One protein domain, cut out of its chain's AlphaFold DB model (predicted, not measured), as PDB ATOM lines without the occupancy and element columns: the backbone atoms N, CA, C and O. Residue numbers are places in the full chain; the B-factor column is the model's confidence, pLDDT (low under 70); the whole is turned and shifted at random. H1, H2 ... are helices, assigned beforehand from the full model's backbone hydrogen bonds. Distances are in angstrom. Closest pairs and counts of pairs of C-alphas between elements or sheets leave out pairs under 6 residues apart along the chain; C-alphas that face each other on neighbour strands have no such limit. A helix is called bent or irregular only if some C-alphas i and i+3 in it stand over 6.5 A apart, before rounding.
ATOM      1  N   LEU A 175     141.876 -56.134 386.594       97.81
ATOM      2  CA  LEU A 175     141.425 -54.820 387.057       97.81
ATOM      3  C   LEU A 175     140.352 -54.270 386.100       97.81
ATOM      4  O   LEU A 175     140.538 -54.324 384.892       97.81
ATOM      5  N   PHE A 176     139.232 -53.748 386.601       97.88
ATOM      6  CA  PHE A 176     138.083 -53.298 385.791       97.88
ATOM      7  C   PHE A 176     137.301 -54.401 385.052       97.88
ATOM      8  O   PHE A 176     136.506 -54.089 384.160       97.88
ATOM      9  N   ASP A 177     137.482 -55.691 385.364       97.44
ATOM     10  CA  ASP A 177     136.596 -56.730 384.809       97.44
ATOM     11  C   ASP A 177     135.124 -56.495 385.211       97.44
ATOM     12  O   ASP A 177     134.230 -56.746 384.406       97.44
ATOM     13  N   ASP A 178     134.890 -55.907 386.384       96.81
ATOM     14  CA  ASP A 178     133.594 -55.549 386.973       96.81
ATOM     15  C   ASP A 178     133.035 -54.178 386.541       96.81
ATOM     16  O   ASP A 178     131.901 -53.839 386.879       96.81
ATOM     17  N   LYS A 179     133.803 -53.382 385.786       96.69
ATOM     18  CA  LYS A 179     133.405 -52.041 385.331       96.69
ATOM     19  C   LYS A 179     133.056 -52.046 383.848       96.69
ATOM     20  O   LYS A 179     133.789 -52.620 383.054       96.69
ATOM     21  N   THR A 180     132.004 -51.344 383.451       97.50
ATOM     22  CA  THR A 180     131.748 -51.000 382.044       97.50
ATOM     23  C   THR A 180     132.018 -49.515 381.857       97.50
ATOM     24  O   THR A 180     131.678 -48.707 382.720       97.50
ATOM     25  N   PHE A 181     132.682 -49.164 380.763       98.25
ATOM     26  CA  PHE A 181     132.953 -47.789 380.378       98.25
ATOM     27  C   PHE A 181     131.990 -47.378 379.271       98.25
ATOM     28  O   PHE A 181     131.797 -48.124 378.307       98.25
ATOM     29  N   GLU A 182     131.433 -46.181 379.410       97.62
ATOM     30  CA  GLU A 182     130.696 -45.522 378.338       97.62
ATOM     31  C   GLU A 182     131.692 -44.919 377.342       97.62
ATOM     32  O   GLU A 182     132.675 -44.298 377.770       97.62
ATOM     33  N   PRO A 183     131.493 -45.109 376.028       98.12
ATOM     34  CA  PRO A 183     132.343 -44.481 375.033       98.12
ATOM     35  C   PRO A 183     132.069 -42.973 374.927       98.12
ATOM     36  O   PRO A 183     131.006 -42.500 375.341       98.12
ATOM     37  N   PRO A 184     132.994 -42.199 374.329       98.06
ATOM     38  CA  PRO A 184     132.734 -40.809 373.973       98.06
ATOM     39  C   PRO A 184     131.476 -40.665 373.104       98.06
ATOM     40  O   PRO A 184     131.134 -41.551 372.318       98.06
ATOM     41  N   THR A 185     130.791 -39.523 373.202       97.69
ATOM     42  CA  THR A 185     129.517 -39.281 372.492       97.69
ATOM     43  C   THR A 185     129.645 -39.349 370.969       97.69
ATOM     44  O   THR A 185     128.655 -39.575 370.281       97.69
ATOM     45  N   ASN A 186     130.854 -39.159 370.444       98.31
ATOM     46  CA  ASN A 186     131.199 -39.263 369.030       98.31
ATOM     47  C   ASN A 186     131.891 -40.598 368.683       98.31
ATOM     48  O   ASN A 186     132.640 -40.658 367.718       98.31
ATOM     49  N   PHE A 187     131.681 -41.679 369.440       98.75
ATOM     50  CA  PHE A 187     132.255 -42.989 369.101       98.75
ATOM     51  C   PHE A 187     131.678 -43.587 367.807       98.75
ATOM     52  O   PHE A 187     132.394 -44.229 367.045       98.75
ATOM     53  N   PHE A 188     130.395 -43.343 367.525       98.31
ATOM     54  CA  PHE A 188     129.714 -43.772 366.294       98.31
ATOM     55  C   PHE A 188     129.667 -42.654 365.243       98.31
ATOM     56  O   PHE A 188     128.629 -42.384 364.646       98.31
ATOM     57  N   ASP A 189     130.783 -41.954 365.080       98.12
ATOM     58  CA  ASP A 189     130.929 -40.862 364.123       98.12
ATOM     59  C   ASP A 189     130.789 -41.352 362.674       98.12
ATOM     60  O   ASP A 189     131.423 -42.329 362.278       98.12
ATOM     61  N   ASP A 190     129.972 -40.663 361.878       96.94
ATOM     62  CA  ASP A 190     129.765 -40.958 360.453       96.94
ATOM     63  C   ASP A 190     130.631 -40.086 359.529       96.94
ATOM     64  O   ASP A 190     130.620 -40.248 358.304       96.94
ATOM     65  N   TYR A 191     131.385 -39.149 360.112       98.06
ATOM     66  CA  TYR A 191     132.272 -38.220 359.421       98.06
ATOM     67  C   TYR A 191     131.569 -37.310 358.405       98.06
ATOM     68  O   TYR A 191     132.240 -36.725 357.545       98.06
ATOM     69  N   ALA A 192     130.242 -37.147 358.475       97.25
ATOM     70  CA  ALA A 192     129.467 -36.410 357.473       97.25
ATOM     71  C   ALA A 192     129.974 -34.971 357.267       97.25
ATOM     72  O   ALA A 192     129.995 -34.478 356.138       97.25
ATOM     73  N   ASN A 193     130.459 -34.334 358.338       96.88
ATOM     74  CA  ASN A 193     130.942 -32.950 358.345       96.88
ATOM     75  C   ASN A 193     132.479 -32.813 358.336       96.88
ATOM     76  O   ASN A 193     132.991 -31.747 358.682       96.88
ATOM     77  N   ARG A 194     133.219 -33.856 357.926       97.75
ATOM     78  CA  ARG A 194     134.683 -33.817 357.726       97.75
ATOM     79  C   ARG A 194     135.122 -34.238 356.327       97.75
ATOM     80  O   ARG A 194     134.342 -34.790 355.538       97.75
ATOM     81  N   GLY A 195     136.384 -33.935 356.025       97.75
ATOM     82  CA  GLY A 195     137.034 -34.258 354.766       97.75
ATOM     83  C   GLY A 195     137.347 -35.744 354.585       97.75
ATOM     84  O   GLY A 195     137.006 -36.613 355.395       97.75
ATOM     85  N   THR A 196     138.022 -36.034 353.482       98.38
ATOM     86  CA  THR A 196     138.413 -37.375 353.047       98.38
ATOM     87  C   THR A 196     139.363 -38.045 354.039       98.38
ATOM     88  O   THR A 196     139.290 -39.261 354.228       98.38
ATOM     89  N   ALA A 197     140.220 -37.285 354.728       98.38
ATOM     90  CA  ALA A 197     141.197 -37.844 355.661       98.38
ATOM     91  C   ALA A 197     140.533 -38.635 356.808       98.38
ATOM     92  O   ALA A 197     140.916 -39.775 357.059       98.38
ATOM     93  N   ALA A 198     139.480 -38.095 357.437       98.31
ATOM     94  CA  ALA A 198     138.727 -38.791 358.490       98.31
ATOM     95  C   ALA A 198     137.966 -40.030 357.972       98.31
ATOM     96  O   ALA A 198     137.812 -41.019 358.686       98.31
ATOM     97  N   LYS A 199     137.512 -39.994 356.715       97.06
ATOM     98  CA  LYS A 199     136.730 -41.071 356.082       97.06
ATOM     99  C   LYS A 199     137.578 -42.249 355.609       97.06
ATOM    100  O   LYS A 199     137.045 -43.333 355.412       97.06
ATOM    101  N   THR A 200     138.873 -42.028 355.394       95.62
ATOM    102  CA  THR A 200     139.777 -42.997 354.751       95.62
ATOM    103  C   THR A 200     140.912 -43.479 355.655       95.62
ATOM    104  O   THR A 200     141.779 -44.219 355.197       95.62
ATOM    105  N   GLN A 201     140.919 -43.079 356.932       96.06
ATOM    106  CA  GLN A 201     141.834 -43.655 357.918       96.06
ATOM    107  C   GLN A 201     141.556 -45.142 358.161       96.06
ATOM    108  O   GLN A 201     140.453 -45.638 357.944       96.06
ATOM    109  N   GLU A 202     142.566 -45.822 358.698       96.44
ATOM    110  CA  GLU A 202     142.500 -47.219 359.109       96.44
ATOM    111  C   GLU A 202     142.826 -47.375 360.608       96.44
ATOM    112  O   GLU A 202     143.818 -47.986 360.989       96.44
ATOM    113  N   MET A 203     142.048 -46.760 361.493       97.00
ATOM    114  CA  MET A 203     142.279 -46.715 362.948       97.00
ATOM    115  C   MET A 203     141.005 -46.826 363.803       97.00
ATOM    116  O   MET A 203     141.036 -46.607 365.010       97.00
ATOM    117  N   LEU A 204     139.885 -47.233 363.200       97.94
ATOM    118  CA  LEU A 204     138.678 -47.642 363.931       97.94
ATOM    119  C   LEU A 204     138.959 -48.761 364.948       97.94
ATOM    120  O   LEU A 204     139.546 -49.792 364.600       97.94
ATOM    121  N   ILE A 205     138.433 -48.598 366.164       98.31
ATOM    122  CA  ILE A 205     138.381 -49.654 367.187       98.31
ATOM    123  C   ILE A 205     137.492 -50.801 366.697       98.31
ATOM    124  O   ILE A 205     137.875 -51.966 366.762       98.31
ATOM    125  N   ALA A 206     136.309 -50.471 366.182       96.88
ATOM    126  CA  ALA A 206     135.289 -51.434 365.782       96.88
ATOM    127  C   ALA A 206     135.004 -51.370 364.275       96.88
ATOM    128  O   ALA A 206     133.865 -51.167 363.867       96.88
ATOM    129  N   ALA A 207     136.039 -51.552 363.450       94.81
ATOM    130  CA  ALA A 207     135.853 -51.717 362.008       94.81
ATOM    131  C   ALA A 207     134.975 -52.944 361.696       94.81
ATOM    132  O   ALA A 207     135.078 -53.977 362.377       94.81
ATOM    133  N   SER A 208     134.136 -52.828 360.666       90.75
ATOM    134  CA  SER A 208     133.415 -53.958 360.080       90.75
ATOM    135  C   SER A 208     134.369 -54.875 359.307       90.75
ATOM    136  O   SER A 208     135.447 -54.455 358.886       90.75
ATOM    137  N   GLU A 209     133.967 -56.126 359.077       86.00
ATOM    138  CA  GLU A 209     134.762 -57.063 358.268       86.00
ATOM    139  C   GLU A 209     134.948 -56.560 356.823       86.00
ATOM    140  O   GLU A 209     135.999 -56.771 356.230       86.00
ATOM    141  N   GLU A 210     133.981 -55.811 356.279       88.94
ATOM    142  CA  GLU A 210     134.117 -55.144 354.976       88.94
ATOM    143  C   GLU A 210     135.207 -54.063 355.007       88.94
ATOM    144  O   GLU A 210     136.080 -54.053 354.142       88.94
ATOM    145  N   GLN A 211     135.208 -53.199 356.030       91.38
ATOM    146  CA  GLN A 211     136.239 -52.169 356.207       91.38
ATOM    147  C   GLN A 211     137.632 -52.786 356.385       91.38
ATOM    148  O   GLN A 211     138.606 -52.287 355.828       91.38
ATOM    149  N   ILE A 212     137.732 -53.897 357.119       89.31
ATOM    150  CA  ILE A 212     138.988 -54.638 357.288       89.31
ATOM    151  C   ILE A 212     139.433 -55.270 355.961       89.31
ATOM    152  O   ILE A 212     140.619 -55.220 355.638       89.31
ATOM    153  N   ALA A 213     138.510 -55.842 355.182       85.62
ATOM    154  CA  ALA A 213     138.821 -56.521 353.925       85.62
ATOM    155  C   ALA A 213     139.325 -55.572 352.828       85.62
ATOM    156  O   ALA A 213     140.143 -55.977 352.003       85.62
ATOM    157  N   VAL A 214     138.851 -54.321 352.813       86.38
ATOM    158  CA  VAL A 214     139.301 -53.298 351.851       86.38
ATOM    159  C   VAL A 214     140.501 -52.484 352.345       86.38
ATOM    160  O   VAL A 214     141.068 -51.721 351.563       86.38
ATOM    161  N   ALA A 215     140.904 -52.646 353.609       84.44
ATOM    162  CA  ALA A 215     142.093 -51.997 354.151       84.44
ATOM    163  C   ALA A 215     143.358 -52.457 353.405       84.44
ATOM    164  O   ALA A 215     143.461 -53.598 352.947       84.44
ATOM    165  N   HIS A 216     144.359 -51.583 353.299       68.81
ATOM    166  CA  HIS A 216     145.535 -51.780 352.443       68.81
ATOM    167  C   HIS A 216     146.570 -52.769 353.012       68.81
ATOM    168  O   HIS A 216     147.724 -52.419 353.274       68.81
ATOM    169  N   GLY A 217     146.168 -54.034 353.190       50.72
ATOM    170  CA  GLY A 217     147.021 -55.214 353.401       50.72
ATOM    171  C   GLY A 217     147.830 -55.258 354.702       50.72
ATOM    172  O   GLY A 217     148.381 -56.299 355.037       50.72
ATOM    173  N   ASN A 218     147.881 -54.161 355.456       54.78
ATOM    174  CA  ASN A 218     148.572 -54.031 356.743       54.78
ATOM    175  C   ASN A 218     147.689 -53.308 357.782       54.78
ATOM    176  O   ASN A 218     148.213 -52.682 358.705       54.78
ATOM    177  N   GLY A 219     146.367 -53.365 357.576       62.06
ATOM    178  CA  GLY A 219     145.360 -52.446 358.104       62.06
ATOM    179  C   GLY A 219     145.507 -52.082 359.576       62.06
ATOM    180  O   GLY A 219     145.670 -52.943 360.445       62.06
ATOM    181  N   GLY A 220     145.455 -50.783 359.859       83.50
ATOM    182  CA  GLY A 220     145.686 -50.254 361.199       83.50
ATOM    183  C   GLY A 220     144.512 -50.437 362.171       83.50
ATOM    184  O   GLY A 220     144.722 -50.236 363.364       83.50
ATOM    185  N   HIS A 221     143.327 -50.849 361.701       95.56
ATOM    186  CA  HIS A 221     142.121 -51.069 362.509       95.56
ATOM    187  C   HIS A 221     142.325 -52.066 363.666       95.56
ATOM    188  O   HIS A 221     143.340 -52.768 363.757       95.56
ATOM    189  N   GLY A 222     141.350 -52.124 364.578       95.56
ATOM    190  CA  GLY A 222     141.331 -53.075 365.688       95.56
ATOM    191  C   GLY A 222     141.211 -54.524 365.200       95.56
ATOM    192  O   GLY A 222     140.353 -54.843 364.382       95.56
ATOM    193  N   ARG A 223     142.063 -55.415 365.717       93.88
ATOM    194  CA  ARG A 223     142.171 -56.825 365.314       93.88
ATOM    195  C   ARG A 223     141.857 -57.771 366.471       93.88
ATOM    196  O   ARG A 223     142.342 -57.580 367.588       93.88
ATOM    197  N   TRP A 224     141.133 -58.851 366.171       95.12
ATOM    198  CA  TRP A 224     140.720 -59.889 367.128       95.12
ATOM    199  C   TRP A 224     141.864 -60.427 367.992       95.12
ATOM    200  O   TRP A 224     141.774 -60.409 369.220       95.12
ATOM    201  N   GLY A 225     142.966 -60.833 367.363       95.25
ATOM    202  CA  GLY A 225     144.142 -61.302 368.088       95.25
ATOM    203  C   GLY A 225     144.875 -60.171 368.790       95.25
ATOM    204  O   GLY A 225     144.897 -60.076 370.015       95.25
ATOM    205  N   HIS A 226     145.470 -59.281 368.000       94.38
ATOM    206  CA  HIS A 226     146.405 -58.281 368.503       94.38
ATOM    207  C   HIS A 226     145.782 -57.346 369.559       94.38
ATOM    208  O   HIS A 226     146.377 -57.154 370.621       94.38
ATOM    209  N   ASP A 227     144.580 -56.817 369.322       96.31
ATOM    210  CA  ASP A 227     143.957 -55.791 370.172       96.31
ATOM    211  C   ASP A 227     142.958 -56.377 371.160       96.31
ATOM    212  O   ASP A 227     142.947 -55.972 372.322       96.31
ATOM    213  N   PHE A 228     142.188 -57.382 370.743       97.12
ATOM    214  CA  PHE A 228     141.164 -57.993 371.592       97.12
ATOM    215  C   PHE A 228     141.622 -59.283 372.285       97.12
ATOM    216  O   PHE A 228     140.855 -59.861 373.051       97.12
ATOM    217  N   LYS A 229     142.894 -59.679 372.121       97.19
ATOM    218  CA  LYS A 229     143.567 -60.764 372.866       97.19
ATOM    219  C   LYS A 229     142.909 -62.131 372.686       97.19
ATOM    220  O   LYS A 229     142.892 -62.944 373.614       97.19
ATOM    221  N   MET A 230     142.308 -62.368 371.526       96.75
ATOM    222  CA  MET A 230     141.646 -63.629 371.217       96.75
ATOM    223  C   MET A 230     142.618 -64.572 370.523       96.75
ATOM    224  O   MET A 230     143.296 -64.148 369.606       96.75
ATOM    225  N   LEU A 231     142.689 -65.841 370.927       96.94
ATOM    226  CA  LEU A 231     143.458 -66.838 370.168       96.94
ATOM    227  C   LEU A 231     142.752 -67.152 368.847       96.94
ATOM    228  O   LEU A 231     143.350 -67.040 367.782       96.94
ATOM    229  N   THR A 232     141.452 -67.427 368.928       96.00
ATOM    230  CA  THR A 232     140.559 -67.582 367.778       96.00
ATOM    231  C   THR A 232     139.492 -66.499 367.768       96.00
ATOM    232  O   THR A 232     138.974 -66.139 368.831       96.00
ATOM    233  N   ASP A 233     139.174 -65.976 366.587       93.94
ATOM    234  CA  ASP A 233     138.108 -64.988 366.404       93.94
ATOM    235  C   ASP A 233     136.707 -65.611 366.637       93.94
ATOM    236  O   ASP A 233     136.588 -66.830 366.831       93.94
ATOM    237  N   PRO A 234     135.624 -64.810 366.666       92.88
ATOM    238  CA  PRO A 234     134.260 -65.335 366.803       92.88
ATOM    239  C   PRO A 234     133.810 -66.284 365.683       92.88
ATOM    240  O   PRO A 234     132.831 -67.001 365.861       92.88
ATOM    241  N   TYR A 235     134.520 -66.315 364.555       90.94
ATOM    242  CA  TYR A 235     134.222 -67.160 363.397       90.94
ATOM    243  C   TYR A 235     135.014 -68.478 363.409       90.94
ATOM    244  O   TYR A 235     134.830 -69.322 362.534       90.94
ATOM    245  N   GLY A 236     135.872 -68.680 364.415       92.06
ATOM    246  CA  GLY A 236     136.678 -69.886 364.591       92.06
ATOM    247  C   GLY A 236     138.032 -69.859 363.880       92.06
ATOM    248  O   GLY A 236     138.728 -70.875 363.900       92.06
ATOM    249  N   ASN A 237     138.440 -68.732 363.290       94.06
ATOM    250  CA  ASN A 237     139.744 -68.613 362.642       94.06
ATOM    251  C   ASN A 237     140.841 -68.331 363.673       94.06
ATOM    252  O   ASN A 237     140.636 -67.578 364.628       94.06
ATOM    253  N   ASP A 238     142.029 -68.896 363.456       95.69
ATOM    254  CA  ASP A 238     143.227 -68.527 364.209       95.69
ATOM    255  C   ASP A 238     143.626 -67.081 363.885       95.69
ATOM    256  O   ASP A 238     143.740 -66.686 362.725       95.69
ATOM    257  N   THR A 239     143.845 -66.285 364.925       94.62
ATOM    258  CA  THR A 239     144.253 -64.882 364.798       94.62
ATOM    259  C   THR A 239     145.774 -64.700 364.787       94.62
ATOM    260  O   THR A 239     146.259 -63.579 364.614       94.62
ATOM    261  N   GLY A 240     146.533 -65.769 365.053       95.25
ATOM    262  CA  GLY A 240     147.982 -65.740 365.244       95.25
ATOM    263  C   GLY A 240     148.429 -65.131 366.578       95.25
ATOM    264  O   GLY A 240     149.625 -64.910 366.774       95.25
ATOM    265  N   PHE A 241     147.506 -64.846 367.509       95.69
ATOM    266  CA  PHE A 241     147.842 -64.223 368.796       95.69
ATOM    267  C   PHE A 241     148.720 -65.106 369.696       95.69
ATOM    268  O   PHE A 241     149.410 -64.591 370.569       95.69
ATOM    269  N   GLU A 242     148.778 -66.417 369.459       95.75
ATOM    270  CA  GLU A 242     149.698 -67.314 370.169       95.75
ATOM    271  C   GLU A 242     151.169 -66.868 370.021       95.75
ATOM    272  O   GLU A 242     151.932 -66.908 370.989       95.75
ATOM    273  N   ASN A 243     151.537 -66.313 368.856       95.12
ATOM    274  CA  ASN A 243     152.876 -65.774 368.589       95.12
ATOM    275  C   ASN A 243     153.220 -64.592 369.521       95.12
ATOM    276  O   ASN A 243     154.371 -64.383 369.902       95.12
ATOM    277  N   GLU A 244     152.216 -63.818 369.949       93.31
ATOM    278  CA  GLU A 244     152.385 -62.692 370.880       93.31
ATOM    279  C   GLU A 244     152.651 -63.143 372.327       93.31
ATOM    280  O   GLU A 244     153.058 -62.314 373.158       93.31
ATOM    281  N   LEU A 245     152.421 -64.431 372.617       96.44
ATOM    282  CA  LEU A 245     152.627 -65.078 373.913       96.44
ATOM    283  C   LEU A 245     153.929 -65.892 373.978       96.44
ATOM    284  O   LEU A 245     154.330 -66.281 375.070       96.44
ATOM    285  N   GLU A 246     154.640 -66.106 372.866       96.25
ATOM    286  CA  GLU A 246     155.894 -66.887 372.831       96.25
ATOM    287  C   GLU A 246     156.994 -66.335 373.743       96.25
ATOM    288  O   GLU A 246     157.883 -67.060 374.185       96.25
ATOM    289  N   ARG A 247     156.950 -65.030 374.030       95.75
ATOM    290  CA  ARG A 247     157.909 -64.387 374.931       95.75
ATOM    291  C   ARG A 247     157.624 -64.631 376.402       95.75
ATOM    292  O   ARG A 247     158.502 -64.340 377.203       95.75
ATOM    293  N   PHE A 248     156.432 -65.090 376.765       98.38
ATOM    294  CA  PHE A 248     156.036 -65.270 378.155       98.38
ATOM    295  C   PHE A 248     156.764 -66.481 378.748       98.38
ATOM    296  O   PHE A 248     156.997 -67.475 378.061       98.38
ATOM    297  N   SER A 249     157.088 -66.422 380.041       98.25
ATOM    298  CA  SER A 249     157.413 -67.641 380.786       98.25
ATOM    299  C   SER A 249     156.169 -68.547 380.863       98.25
ATOM    300  O   SER A 249     155.043 -68.064 380.673       98.25
ATOM    301  N   PRO A 250     156.319 -69.848 381.165       98.31
ATOM    302  CA  PRO A 250     155.175 -70.736 381.375       98.31
ATOM    303  C   PRO A 250     154.164 -70.195 382.401       98.31
ATOM    304  O   PRO A 250     152.954 -70.280 382.188       98.31
ATOM    305  N   GLU A 251     154.645 -69.585 383.483       98.31
ATOM    306  CA  GLU A 251     153.837 -69.005 384.559       98.31
ATOM    307  C   GLU A 251     153.092 -67.760 384.079       98.31
ATOM    308  O   GLU A 251     151.871 -67.685 384.229       98.31
ATOM    309  N   GLN A 252     153.797 -66.834 383.420       98.62
ATOM    310  CA  GLN A 252     153.198 -65.625 382.851       98.62
ATOM    311  C   GLN A 252     152.117 -65.990 381.822       98.62
ATOM    312  O   GLN A 252     151.032 -65.408 381.816       98.62
ATOM    313  N   LYS A 253     152.388 -66.976 380.951       98.44
ATOM    314  CA  LYS A 253     151.433 -67.441 379.935       98.44
ATOM    315  C   LYS A 253     150.202 -68.067 380.585       98.44
ATOM    316  O   LYS A 253     149.079 -67.787 380.173       98.44
ATOM    317  N   LYS A 254     150.394 -68.879 381.627       98.50
ATOM    318  CA  LYS A 254     149.293 -69.462 382.400       98.50
ATOM    319  C   LYS A 254     148.430 -68.378 383.053       98.50
ATOM    320  O   LYS A 254     147.209 -68.448 382.940       98.50
ATOM    321  N   ALA A 255     149.035 -67.378 383.694       98.62
ATOM    322  CA  ALA A 255     148.308 -66.260 384.297       98.62
ATOM    323  C   ALA A 255     147.502 -65.475 383.248       98.62
ATOM    324  O   ALA A 255     146.316 -65.205 383.448       98.62
ATOM    325  N   TRP A 256     148.113 -65.199 382.093       98.62
ATOM    326  CA  TRP A 256     147.455 -64.546 380.964       98.62
ATOM    327  C   TRP A 256     146.222 -65.317 380.476       98.62
ATOM    328  O   TRP A 256     145.131 -64.754 380.380       98.62
ATOM    329  N   LEU A 257     146.374 -66.615 380.188       98.25
ATOM    330  CA  LEU A 257     145.281 -67.452 379.687       98.25
ATOM    331  C   LEU A 257     144.165 -67.615 380.726       98.25
ATOM    332  O   LEU A 257     142.990 -67.546 380.373       98.25
ATOM    333  N   ASN A 258     144.509 -67.752 382.008       98.44
ATOM    334  CA  ASN A 258     143.520 -67.804 383.083       98.44
ATOM    335  C   ASN A 258     142.681 -66.521 383.160       98.44
ATOM    336  O   ASN A 258     141.487 -66.594 383.439       98.44
ATOM    337  N   ALA A 259     143.289 -65.361 382.898       98.38
ATOM    338  CA  ALA A 259     142.568 -64.099 382.864       98.38
ATOM    339  C   ALA A 259     141.703 -63.976 381.599       98.38
ATOM    340  O   ALA A 259     140.508 -63.716 381.703       98.38
ATOM    341  N   TYR A 260     142.274 -64.146 380.402       98.44
ATOM    342  CA  TYR A 260     141.603 -63.790 379.142       98.44
ATOM    343  C   TYR A 260     140.707 -64.874 378.543       98.44
ATOM    344  O   TYR A 260     139.699 -64.533 377.923       98.44
ATOM    345  N   THR A 261     141.024 -66.158 378.712       97.69
ATOM    346  CA  THR A 261     140.264 -67.229 378.051       97.69
ATOM    347  C   THR A 261     138.789 -67.239 378.467       97.69
ATOM    348  O   THR A 261     137.945 -67.178 377.572       97.69
ATOM    349  N   PRO A 262     138.420 -67.199 379.767       97.75
ATOM    350  CA  PRO A 262     137.008 -67.230 380.159       97.75
ATOM    351  C   PRO A 262     136.196 -66.051 379.605       97.75
ATOM    352  O   PRO A 262     135.091 -66.245 379.104       97.75
ATOM    353  N   LYS A 263     136.756 -64.832 379.631       96.44
ATOM    354  CA  LYS A 263     136.084 -63.626 379.114       96.44
ATOM    355  C   LYS A 263     135.983 -63.601 377.584       96.44
ATOM    356  O   LYS A 263     135.073 -62.975 377.048       96.44
ATOM    357  N   ASN A 264     136.900 -64.265 376.879       97.06
ATOM    358  CA  ASN A 264     136.835 -64.419 375.425       97.06
ATOM    359  C   ASN A 264     135.760 -65.430 375.024       97.06
ATOM    360  O   ASN A 264     134.939 -65.125 374.163       97.06
ATOM    361  N   GLU A 265     135.719 -66.592 375.677       95.88
ATOM    362  CA  GLU A 265     134.694 -67.608 375.411       95.88
ATOM    363  C   GLU A 265     133.294 -67.099 375.774       95.88
ATOM    364  O   GLU A 265     132.357 -67.276 375.001       95.88
ATOM    365  N   ALA A 266     133.158 -66.358 376.879       95.81
ATOM    366  CA  ALA A 266     131.895 -65.724 377.255       95.81
ATOM    367  C   ALA A 266     131.413 -64.663 376.251       95.81
ATOM    368  O   ALA A 266     130.213 -64.426 376.169       95.81
ATOM    369  N   MET A 267     132.308 -63.999 375.512       95.56
ATOM    370  CA  MET A 267     131.884 -63.106 374.429       95.56
ATOM    371  C   MET A 267     131.394 -63.902 373.220       95.56
ATOM    372  O   MET A 267     130.349 -63.572 372.667       95.56
ATOM    373  N   LYS A 268     132.107 -64.965 372.830       94.56
ATOM    374  CA  LYS A 268     131.736 -65.773 371.658       94.56
ATOM    375  C   LYS A 268     130.327 -66.355 371.778       94.56
ATOM    376  O   LYS A 268     129.613 -66.420 370.788       94.56
ATOM    377  N   THR A 269     129.893 -66.727 372.984       94.62
ATOM    378  CA  THR A 269     128.538 -67.258 373.208       94.62
ATOM    379  C   THR A 269     127.428 -66.212 373.086       94.62
ATOM    380  O   THR A 269     126.264 -66.592 372.960       94.62
ATOM    381  N   GLN A 270     127.755 -64.915 373.119       94.44
ATOM    382  CA  GLN A 270     126.775 -63.832 373.014       94.44
ATOM    383  C   GLN A 270     126.378 -63.521 371.568       94.44
ATOM    384  O   GLN A 270     125.323 -62.931 371.371       94.44
ATOM    385  N   ASN A 271     127.183 -63.924 370.571       91.75
ATOM    386  CA  ASN A 271     126.954 -63.628 369.148       91.75
ATOM    387  C   ASN A 271     126.637 -62.140 368.892       91.75
ATOM    388  O   ASN A 271     125.675 -61.811 368.203       91.75
ATOM    389  N   LEU A 272     127.417 -61.242 369.504       95.19
ATOM    390  CA  LEU A 272     127.204 -59.797 369.394       95.19
ATOM    391  C   LEU A 272     127.422 -59.314 367.955       95.19
ATOM    392  O   LEU A 272     128.403 -59.689 367.309       95.19
ATOM    393  N   GLU A 273     126.575 -58.391 367.505       94.62
ATOM    394  CA  GLU A 273     126.647 -57.767 366.182       94.62
ATOM    395  C   GLU A 273     126.477 -56.241 366.274       94.62
ATOM    396  O   GLU A 273     126.091 -55.695 367.311       94.62
ATOM    397  N   GLY A 274     126.797 -55.531 365.186       95.19
ATOM    398  CA  GLY A 274     126.586 -54.084 365.063       95.19
ATOM    399  C   GLY A 274     127.122 -53.274 366.250       95.19
ATOM    400  O   GLY A 274     128.272 -53.432 366.670       95.19
ATOM    401  N   ASN A 275     126.274 -52.402 366.802       97.12
ATOM    402  CA  ASN A 275     126.651 -51.509 367.899       97.12
ATOM    403  C   ASN A 275     126.985 -52.260 369.194       97.12
ATOM    404  O   ASN A 275     127.873 -51.824 369.922       97.12
ATOM    405  N   GLU A 276     126.332 -53.387 369.482       97.69
ATOM    406  CA  GLU A 276     126.624 -54.168 370.691       97.69
ATOM    407  C   GLU A 276     128.043 -54.743 370.636       97.69
ATOM    408  O   GLU A 276     128.805 -54.640 371.603       97.69
ATOM    409  N   LEU A 277     128.446 -55.257 369.468       97.31
ATOM    410  CA  LEU A 277     129.816 -55.714 369.264       97.31
ATOM    411  C   LEU A 277     130.821 -54.560 369.339       97.31
ATOM    412  O   LEU A 277     131.898 -54.711 369.922       97.31
ATOM    413  N   ALA A 278     130.485 -53.404 368.766       98.31
ATOM    414  CA  ALA A 278     131.346 -52.229 368.814       98.31
ATOM    415  C   ALA A 278     131.586 -51.748 370.257       98.31
ATOM    416  O   ALA A 278     132.730 -51.484 370.630       98.31
ATOM    417  N   LEU A 279     130.540 -51.723 371.091       98.69
ATOM    418  CA  LEU A 279     130.632 -51.383 372.514       98.69
ATOM    419  C   LEU A 279     131.446 -52.408 373.312       98.69
ATOM    420  O   LEU A 279     132.204 -52.028 374.210       98.69
ATOM    421  N   TRP A 280     131.344 -53.697 372.971       98.31
ATOM    422  CA  TRP A 280     132.201 -54.727 373.557       98.31
ATOM    423  C   TRP A 280     133.674 -54.524 373.182       98.31
ATOM    424  O   TRP A 280     134.539 -54.541 374.063       98.31
ATOM    425  N   LYS A 281     133.968 -54.281 371.893       98.56
ATOM    426  CA  LYS A 281     135.332 -54.015 371.395       98.56
ATOM    427  C   LYS A 281     135.922 -52.781 372.076       98.56
ATOM    428  O   LYS A 281     137.051 -52.841 372.563       98.56
ATOM    429  N   PHE A 282     135.139 -51.707 372.187       98.81
ATOM    430  CA  PHE A 282     135.498 -50.511 372.945       98.81
ATOM    431  C   PHE A 282     135.852 -50.840 374.397       98.81
ATOM    432  O   PHE A 282     136.941 -50.500 374.857       98.81
ATOM    433  N   ASN A 283     134.980 -51.564 375.104       98.56
ATOM    434  CA  ASN A 283     135.209 -51.912 376.504       98.56
ATOM    435  C   ASN A 283     136.442 -52.803 376.698       98.56
ATOM    436  O   ASN A 283     137.173 -52.626 377.671       98.56
ATOM    437  N   ARG A 284     136.713 -53.741 375.782       98.50
ATOM    438  CA  ARG A 284     137.955 -54.523 375.810       98.50
ATOM    439  C   ARG A 284     139.175 -53.617 375.654       98.50
ATOM    440  O   ARG A 284     140.090 -53.696 376.468       98.50
TER     441      ARG A 284
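What this domain is: This is residues 175 to 284 of the 501 residues of the protein "Sulfatase" of Flavobacteria bacterium (strain MS024-2A) (UniProt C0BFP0). Five scattered helices are strung on a largely looping backbone: H4, the longest, and H5 form one side, the chain folding back between them at residues 269 to 273, while the winding stretch from residue 205 to H3, with the short H2 in it, covers them from the other side. The first stretch, residues 175 to 195, runs past H5 and out to H1 at one end of the long axis, where residues 192 to 197 stick out; H3 and the start of H4 make the other end. The printed part has 110 residues with five named helices, H1 to H5 in order along the chain, and no named strand; the class is all helix, but under half of the residues, 46 of 110, are in named elements. It is only just compact, close to loose, with a radius of gyration of the C-alphas of 15.6 A, and only just elongated, with spans of 50 by 33 by 22 A.

Where its parts are: From C-alpha 175 at (141.425, -54.820, 387.057), residues 175 to 195 hold no named element. H1 is residues 196 to 200, beginning at C-alpha 196 at (138.413, -37.375, 353.047), and H2 is residues 209 to 214. H3 is residues 241 to 245. H4, residues 250 to 268, measures 25.9 A from first to last C-alpha. H5, residues 274 to 284, measures 15.7 A and ends at C-alpha 284 at (137.955, -54.523, 375.810).

How they stand to each other: No helix touches another. H1 is apart from H2, and H2 is apart from H3. H3 and H4 are close but not clearly touching; their closest C-alphas, those of Leu 245 and Lys 253, are 6.6 A apart. H4 has a kink of 33 degrees near residue 260 and is only just irregular, C-alphas 259 and 262 being 6.9 A apart. H4 and H5 are only just apart, at 8.4 A for their closest C-alphas. In H1, H2 and H5 every O i to N i+4 pair is within hydrogen-bond range; in H4 it is 13 of 15, and in H3 0 of 1, where 2 of 2 O i to N i+3 pairs are within range.

The domain as a whole: The two C-alphas farthest apart, those of Asn 193 and Pro 250, are 50.5 A apart. Residues 192 to 197, of which 196 and 197 belong to H1, stand free. The printed part has no cut. The link from H2 to H3, with 26 residues, is long. The mean pLDDT of the printed part is 94.6, and residues 216 to 219 are under 70.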